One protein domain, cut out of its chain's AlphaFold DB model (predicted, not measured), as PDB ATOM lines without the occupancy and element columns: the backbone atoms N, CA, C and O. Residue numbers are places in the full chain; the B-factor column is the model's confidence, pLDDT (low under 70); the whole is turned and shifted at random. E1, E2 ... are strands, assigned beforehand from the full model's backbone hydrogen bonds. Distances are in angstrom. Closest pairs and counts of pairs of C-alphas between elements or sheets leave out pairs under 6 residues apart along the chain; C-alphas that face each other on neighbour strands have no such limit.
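Overview. This is residues 28 to 86 of the 184 residues of the protein "Rhs family protein" of Proteus mirabilis (UniProt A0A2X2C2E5). The model is one flat, twisted sheet of five strands that snakes back and forth, with three long strands, E1, E2 and E3, side by side and two shorter ones, E4 and E5, stepped along beside one end of E3. No helix covers either face, and the loop of residues 50 to 59 extends the long axis at the end of the E2 and E3 hairpin. The printed part has 59 residues, with no named helix and five named strands, E1 to E5, which follow one another across the sheet in chain order, all antiparallel. The class is all strand. The whole is loose, with a radius of gyration of the C-alphas of 14.0 A, and its C-alphas span 46 by 24 by 12 A.

Along the chain. The longest strand by residues is E3, residues 60 to 68, which measures 26.7 A from first to last C-alpha. E2, residues 42 to 49, measures 20.5 A, and E1, residues 29 to 36, measures 20.8 A, beginning with C-alpha 29 at (98.848, 153.294, 116.193). E4, residues 74 to 78, is 11.1 A long. E5, residues 83 to 85, is 6.8 A long and ends with C-alpha 85 at (119.147, 135.871, 113.378).

Arrangement. The five strands form a meander, each strand the antiparallel neighbour of the one before, and each successive pair is a hairpin. E2 and E3 run at 166 degrees, with C-alphas 44 and 65 facing each other at 4.3 A and N 45 and O 64 within hydrogen-bond range at 2.8 A. On the other side of E2 is E1, at 169 degrees to it, with N 33 and O 46 at 2.9 A. The pairing of E3 is staggered: residues 60 to 65 pair with E2 and residues 65 to 68 with E4. E3 and E4 run at 159 degrees, with N 65 and O 78 at 2.9 A. E4 and E5 run at 167 degrees, with N 84 and O 77 at 2.8 A. E1 and E5 are the edge strands, and they are apart; E3 and E5 are also apart.

Size, cuts and confidence. The two C-alphas farthest apart are those of Gly 53 and Leu 71, at 46.1 A. From edge to edge of the sheet the strands' lines turn by 34 degrees, and its C-alphas lie up to 5.3 A off the best plane through them. The printed part has no cut. The links E1 to E2, E3 to E4 and E4 to E5 are tight, E2 to E3 is short with 10 residues, and no link is long. The mean pLDDT of the printed part is 81.7, and residues 51 to 59 are under 70.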
ATOM      1  N   PRO A  28      98.993 157.142 113.197       74.19
ATOM      2  CA  PRO A  28      98.738 156.766 114.581       74.19
ATOM      3  C   PRO A  28      98.587 155.248 114.721       74.19
ATOM      4  O   PRO A  28      97.993 154.584 113.873       74.19
ATOM      5  N   VAL A  29      99.097 154.694 115.820       81.31
ATOM      6  CA  VAL A  29      98.848 153.294 116.193       81.31
ATOM      7  C   VAL A  29      97.408 153.174 116.697       81.31
ATOM      8  O   VAL A  29      97.037 153.883 117.628       81.31
ATOM      9  N   ILE A  30      96.622 152.276 116.103       83.88
ATOM     10  CA  ILE A  30      95.239 151.981 116.515       83.88
ATOM     11  C   ILE A  30      95.222 150.927 117.623       83.88
ATOM     12  O   ILE A  30      94.559 151.100 118.640       83.88
ATOM     13  N   ASP A  31      95.948 149.828 117.423       85.44
ATOM     14  CA  ASP A  31      95.956 148.683 118.334       85.44
ATOM     15  C   ASP A  31      97.362 148.077 118.377       85.44
ATOM     16  O   ASP A  31      98.128 148.119 117.405       85.44
ATOM     17  N   ARG A  32      97.715 147.514 119.529       89.94
ATOM     18  CA  ARG A  32      98.948 146.770 119.725       89.94
ATOM     19  C   ARG A  32      98.692 145.566 120.612       89.94
ATOM     20  O   ARG A  32      98.265 145.703 121.753       89.94
ATOM     21  N   ARG A  33      99.061 144.392 120.106       92.06
ATOM     22  CA  ARG A  33      98.891 143.121 120.808       92.06
ATOM     23  C   ARG A  33     100.229 142.450 121.028       92.06
ATOM     24  O   ARG A  33     101.192 142.657 120.287       92.06
ATOM     25  N   TYR A  34     100.255 141.638 122.068       91.62
ATOM     26  CA  TYR A  34     101.433 140.926 122.519       91.62
ATOM     27  C   TYR A  34     101.021 139.517 122.932       91.62
ATOM     28  O   TYR A  34      99.965 139.330 123.542       91.62
ATOM     29  N   ARG A  35     101.853 138.532 122.604       93.00
ATOM     30  CA  ARG A  35     101.701 137.157 123.077       93.00
ATOM     31  C   ARG A  35     102.983 136.708 123.743       93.00
ATOM     32  O   ARG A  35     104.073 136.972 123.239       93.00
ATOM     33  N   TRP A  36     102.828 135.988 124.844       92.06
ATOM     34  CA  TRP A  36     103.932 135.429 125.607       92.06
ATOM     35  C   TRP A  36     103.818 133.913 125.690       92.06
ATOM     36  O   TRP A  36     102.722 133.358 125.597       92.06
ATOM     37  N   ASP A  37     104.953 133.247 125.857       88.94
ATOM     38  CA  ASP A  37     104.996 131.825 126.176       88.94
ATOM     39  C   ASP A  37     104.831 131.566 127.691       88.94
ATOM     40  O   ASP A  37     104.711 132.478 128.511       88.94
ATOM     41  N   LYS A  38     104.882 130.289 128.088       94.31
ATOM     42  CA  LYS A  38     104.796 129.859 129.497       94.31
ATOM     43  C   LYS A  38     105.965 130.324 130.381       94.31
ATOM     44  O   LYS A  38     105.893 130.189 131.598       94.31
ATOM     45  N   ARG A  39     107.056 130.812 129.783       84.19
ATOM     46  CA  ARG A  39     108.238 131.356 130.465       84.19
ATOM     47  C   ARG A  39     108.209 132.885 130.510       84.19
ATOM     48  O   ARG A  39     109.205 133.491 130.899       84.19
ATOM     49  N   ASN A  40     107.079 133.493 130.139       88.19
ATOM     50  CA  ASN A  40     106.885 134.935 130.056       88.19
ATOM     51  C   ASN A  40     107.816 135.619 129.035       88.19
ATOM     52  O   ASN A  40     108.212 136.774 129.201       88.19
ATOM     53  N   GLN A  41     108.182 134.905 127.970       82.19
ATOM     54  CA  GLN A  41     108.967 135.430 126.856       82.19
ATOM     55  C   GLN A  41     108.025 135.931 125.765       82.19
ATOM     56  O   GLN A  41     107.067 135.247 125.415       82.19
ATOM     57  N   LEU A  42     108.277 137.132 125.240       89.38
ATOM     58  CA  LEU A  42     107.468 137.730 124.178       89.38
ATOM     59  C   LEU A  42     107.670 136.944 122.882       89.38
ATOM     60  O   LEU A  42     108.713 137.078 122.270       89.38
ATOM     61  N   ILE A  43     106.685 136.179 122.429       91.81
ATOM     62  CA  ILE A  43     106.788 135.374 121.198       91.81
ATOM     63  C   ILE A  43     106.185 136.068 119.980       91.81
ATOM     64  O   ILE A  43     106.516 135.728 118.846       91.81
ATOM     65  N   GLU A  44     105.323 137.059 120.198       91.06
ATOM     66  CA  GLU A  44     104.719 137.825 119.118       91.06
ATOM     67  C   GLU A  44     104.324 139.225 119.573       91.06
ATOM     68  O   GLU A  44     103.740 139.407 120.643       91.06
ATOM     69  N   ARG A  45     104.585 140.208 118.720       90.38
ATOM     70  CA  ARG A  45     104.040 141.558 118.801       90.38
ATOM     71  C   ARG A  45     103.341 141.862 117.487       90.38
ATOM     72  O   ARG A  45     103.949 141.722 116.428       90.38
ATOM     73  N   SER A  46     102.114 142.357 117.553       89.25
ATOM     74  CA  SER A  46     101.420 142.881 116.382       89.25
ATOM     75  C   SER A  46     100.982 144.324 116.596       89.25
ATOM     76  O   SER A  46     100.611 144.721 117.701       89.25
ATOM     77  N   VAL A  47     101.094 145.147 115.554       86.75
ATOM     78  CA  VAL A  47     100.735 146.571 115.587       86.75
ATOM     79  C   VAL A  47      99.844 146.876 114.397       86.75
ATOM     80  O   VAL A  47     100.188 146.516 113.273       86.75
ATOM     81  N   SER A  48      98.729 147.555 114.642       85.44
ATOM     82  CA  SER A  48      97.866 148.103 113.603       85.44
ATOM     83  C   SER A  48      98.030 149.618 113.556       85.44
ATOM     84  O   SER A  48      97.944 150.283 114.592       85.44
ATOM     85  N   TYR A  49      98.288 150.165 112.371       79.56
ATOM     86  CA  TYR A  49      98.376 151.610 112.153       79.56
ATOM     87  C   TYR A  49      97.148 152.102 111.399       79.56
ATOM     88  O   TYR A  49      96.668 151.431 110.485       79.56
ATOM     89  N   GLY A  50      96.664 153.287 111.760       70.75
ATOM     90  CA  GLY A  50      95.598 153.956 111.031       70.75
ATOM     91  C   GLY A  50      96.028 154.334 109.623       70.75
ATOM     92  O   GLY A  50      97.196 154.623 109.372       70.75
ATOM     93  N   GLN A  51      95.077 154.318 108.698       68.06
ATOM     94  CA  GLN A  51      95.295 154.792 107.340       68.06
ATOM     95  C   GLN A  51      94.861 156.253 107.245       68.06
ATOM     96  O   GLN A  51      93.860 156.664 107.829       68.06
ATOM     97  N   THR A  52      95.620 157.064 106.516       60.72
ATOM     98  CA  THR A  52      95.193 158.421 106.166       60.72
ATOM     99  C   THR A  52      93.944 158.353 105.290       60.72
ATOM    100  O   THR A  52      94.013 157.822 104.187       60.72
ATOM    101  N   GLY A  53      92.831 158.916 105.767       61.31
ATOM    102  CA  GLY A  53      91.586 159.054 104.999       61.31
ATOM    103  C   GLY A  53      90.465 158.082 105.375       61.31
ATOM    104  O   GLY A  53      89.329 158.329 104.983       61.31
ATOM    105  N   GLU A  54      90.734 157.050 106.181       57.19
ATOM    106  CA  GLU A  54      89.699 156.150 106.703       57.19
ATOM    107  C   GLU A  54      89.599 156.219 108.232       57.19
ATOM    108  O   GLU A  54      90.589 156.402 108.944       57.19
ATOM    109  N   VAL A  55      88.369 156.089 108.738       50.34
ATOM    110  CA  VAL A  55      88.057 156.019 110.173       50.34
ATOM    111  C   VAL A  55      88.878 154.891 110.806       50.34
ATOM    112  O   VAL A  55      89.085 153.863 110.166       50.34
ATOM    113  N   PHE A  56      89.327 155.094 112.051       54.19
ATOM    114  CA  PHE A  56      90.181 154.262 112.923       54.19
ATOM    115  C   PHE A  56      89.736 152.792 113.163       54.19
ATOM    116  O   PHE A  56      89.950 152.233 114.235       54.19
ATOM    117  N   THR A  57      89.105 152.153 112.186       52.53
ATOM    118  CA  THR A  57      88.397 150.874 112.266       52.53
ATOM    119  C   THR A  57      89.117 149.742 111.526       52.53
ATOM    120  O   THR A  57      88.903 148.584 111.870       52.53
ATOM    121  N   ALA A  58      89.991 150.041 110.553       55.34
ATOM    122  CA  ALA A  58      90.703 149.027 109.767       55.34
ATOM    123  C   ALA A  58      92.142 149.462 109.423       55.34
ATOM    124  O   ALA A  58      92.413 150.054 108.383       55.34
ATOM    125  N   GLY A  59      93.094 149.173 110.312       66.06
ATOM    126  CA  GLY A  59      94.522 149.321 110.023       66.06
ATOM    127  C   GLY A  59      95.165 148.010 109.561       66.06
ATOM    128  O   GLY A  59      94.762 146.931 110.004       66.06
ATOM    129  N   HIS A  60      96.201 148.082 108.716       77.06
ATOM    130  CA  HIS A  60      97.017 146.906 108.384       77.06
ATOM    131  C   HIS A  60      97.760 146.407 109.625       77.06
ATOM    132  O   HIS A  60      98.367 147.194 110.353       77.06
ATOM    133  N   TRP A  61      97.722 145.094 109.847       83.69
ATOM    134  CA  TRP A  61      98.454 144.444 110.925       83.69
ATOM    135  C   TRP A  61      99.877 144.103 110.500       83.69
ATOM    136  O   TRP A  61     100.091 143.379 109.531       83.69
ATOM    137  N   TYR A  62     100.835 144.573 111.286       84.12
ATOM    138  CA  TYR A  62     102.243 144.226 111.166       84.12
ATOM    139  C   TYR A  62     102.606 143.272 112.284       84.12
ATOM    140  O   TYR A  62     102.397 143.590 113.454       84.12
ATOM    141  N   TYR A  63     103.154 142.120 111.920       86.69
ATOM    142  CA  TYR A  63     103.503 141.059 112.854       86.69
ATOM    143  C   TYR A  63     105.013 140.951 112.993       86.69
ATOM    144  O   TYR A  63     105.764 141.030 112.018       86.69
ATOM    145  N   HIS A  64     105.433 140.775 114.237       86.94
ATOM    146  CA  HIS A  64     106.794 140.492 114.639       86.94
ATOM    147  C   HIS A  64     106.744 139.237 115.501       86.94
ATOM    148  O   HIS A  64     106.074 139.256 116.533       86.94
ATOM    149  N   SER A  65     107.426 138.168 115.108       90.19
ATOM    150  CA  SER A  65     107.577 136.981 115.951       90.19
ATOM    151  C   SER A  65     109.014 136.822 116.429       90.19
ATOM    152  O   SER A  65     109.962 137.315 115.812       90.19
ATOM    153  N   TYR A  66     109.157 136.178 117.581       89.69
ATOM    154  CA  TYR A  66     110.417 136.071 118.302       89.69
ATOM    155  C   TYR A  66     110.652 134.621 118.705       89.69
ATOM    156  O   TYR A  66     109.736 133.931 119.157       89.69
ATOM    157  N   GLN A  67     111.887 134.165 118.534       91.88
ATOM    158  CA  GLN A  67     112.306 132.812 118.879       91.88
ATOM    159  C   GLN A  67     113.416 132.863 119.917       91.88
ATOM    160  O   GLN A  67     114.256 133.763 119.886       91.88
ATOM    161  N   TYR A  68     113.413 131.889 120.823       89.75
ATOM    162  CA  TYR A  68     114.354 131.819 121.932       89.75
ATOM    163  C   TYR A  68     114.998 130.441 122.020       89.75
ATOM    164  O   TYR A  68     114.378 129.429 121.686       89.75
ATOM    165  N   ASP A  69     116.232 130.398 122.511       89.06
ATOM    166  CA  ASP A  69     116.889 129.154 122.904       89.06
ATOM    167  C   ASP A  69     116.400 128.659 124.292       89.06
ATOM    168  O   ASP A  69     115.664 129.360 125.003       89.06
ATOM    169  N   PRO A  70     116.808 127.456 124.744       91.44
ATOM    170  CA  PRO A  70     116.443 126.951 126.070       91.44
ATOM    171  C   PRO A  70     116.915 127.828 127.242       91.44
ATOM    172  O   PRO A  70     116.268 127.832 128.293       91.44
ATOM    173  N   LEU A  71     117.983 128.609 127.078       86.31
ATOM    174  CA  LEU A  71     118.486 129.544 128.091       86.31
ATOM    175  C   LEU A  71     117.699 130.865 128.109       86.31
ATOM    176  O   LEU A  71     117.822 131.648 129.049       86.31
ATOM    177  N   GLY A  72     116.831 131.075 127.121       84.31
ATOM    178  CA  GLY A  72     115.989 132.248 126.968       84.31
ATOM    179  C   GLY A  72     116.641 133.406 126.223       84.31
ATOM    180  O   GLY A  72     116.186 134.542 126.350       84.31
ATOM    181  N   GLN A  73     117.686 133.133 125.449       83.94
ATOM    182  CA  GLN A  73     118.328 134.104 124.569       83.94
ATOM    183  C   GLN A  73     117.543 134.203 123.258       83.94
ATOM    184  O   GLN A  73     117.128 133.182 122.714       83.94
ATOM    185  N   LEU A  74     117.321 135.421 122.754       87.31
ATOM    186  CA  LEU A  74     116.606 135.664 121.495       87.31
ATOM    187  C   LEU A  74     117.457 135.183 120.319       87.31
ATOM    188  O   LEU A  74     118.505 135.774 120.087       87.31
ATOM    189  N   THR A  75     117.010 134.173 119.574       88.50
ATOM    190  CA  THR A  75     117.730 133.568 118.436       88.50
ATOM    191  C   THR A  75     117.234 134.046 117.078       88.50
ATOM    192  O   THR A  75     117.986 134.015 116.103       88.50
ATOM    193  N   ALA A  76     115.990 134.518 116.995       85.50
ATOM    194  CA  ALA A  76     115.467 135.120 115.778       85.50
ATOM    195  C   ALA A  76     114.412 136.183 116.076       85.50
ATOM    196  O   ALA A  76     113.579 136.021 116.972       85.50
ATOM    197  N   HIS A  77     114.416 137.238 115.268       87.56
ATOM    198  CA  HIS A  77     113.325 138.195 115.147       87.56
ATOM    199  C   HIS A  77     112.838 138.193 113.697       87.56
ATOM    200  O   HIS A  77     113.581 138.490 112.768       87.56
ATOM    201  N   LEU A  78     111.571 137.842 113.510       88.25
ATOM    202  CA  LEU A  78     110.911 137.764 112.215       88.25
ATOM    203  C   LEU A  78     109.942 138.941 112.114       88.25
ATOM    204  O   LEU A  78     108.824 138.887 112.628       88.25
ATOM    205  N   GLY A  79     110.394 140.046 111.532       82.00
ATOM    206  CA  GLY A  79     109.546 141.189 111.210       82.00
ATOM    207  C   GLY A  79     108.877 141.035 109.846       82.00
ATOM    208  O   GLY A  79     109.293 140.239 109.011       82.00
ATOM    209  N   SER A  80     107.865 141.863 109.578       74.94
ATOM    210  CA  SER A  80     107.168 141.849 108.280       74.94
ATOM    211  C   SER A  80     108.050 142.287 107.096       74.94
ATOM    212  O   SER A  80     107.710 142.013 105.952       74.94
ATOM    213  N   VAL A  81     109.162 142.982 107.364       76.19
ATOM    214  CA  VAL A  81     110.085 143.522 106.345       76.19
ATOM    215  C   VAL A  81     111.461 142.857 106.400       76.19
ATOM    216  O   VAL A  81     112.119 142.713 105.375       76.19
ATOM    217  N   GLN A  82     111.911 142.466 107.590       78.75
ATOM    218  CA  GLN A  82     113.251 141.938 107.802       78.75
ATOM    219  C   GLN A  82     113.227 140.813 108.828       78.75
ATOM    220  O   GLN A  82     112.526 140.892 109.838       78.75
ATOM    221  N   THR A  83     114.042 139.801 108.549       82.50
ATOM    222  CA  THR A  83     114.373 138.717 109.465       82.50
ATOM    223  C   THR A  83     115.797 138.908 109.960       82.50
ATOM    224  O   THR A  83     116.715 139.085 109.159       82.50
ATOM    225  N   GLU A  84     115.976 138.833 111.272       82.38
ATOM    226  CA  GLU A  84     117.272 138.873 111.936       82.38
ATOM    227  C   GLU A  84     117.494 137.574 112.712       82.38
ATOM    228  O   GLU A  84     116.594 137.079 113.394       82.38
ATOM    229  N   HIS A  85     118.707 137.035 112.617       85.69
ATOM    230  CA  HIS A  85     119.147 135.871 113.378       85.69
ATOM    231  C   HIS A  85     120.279 136.263 114.318       85.69
ATOM    232  O   HIS A  85     121.157 137.047 113.960       85.69
ATOM    233  N   PHE A  86     120.269 135.676 115.509       84.25
ATOM    234  CA  PHE A  86     121.229 135.960 116.560       84.25
ATOM    235  C   PHE A  86     121.908 134.668 116.994       84.25
ATOM    236  O   PHE A  86     121.258 133.643 117.211       84.25
TER     237      PHE A  86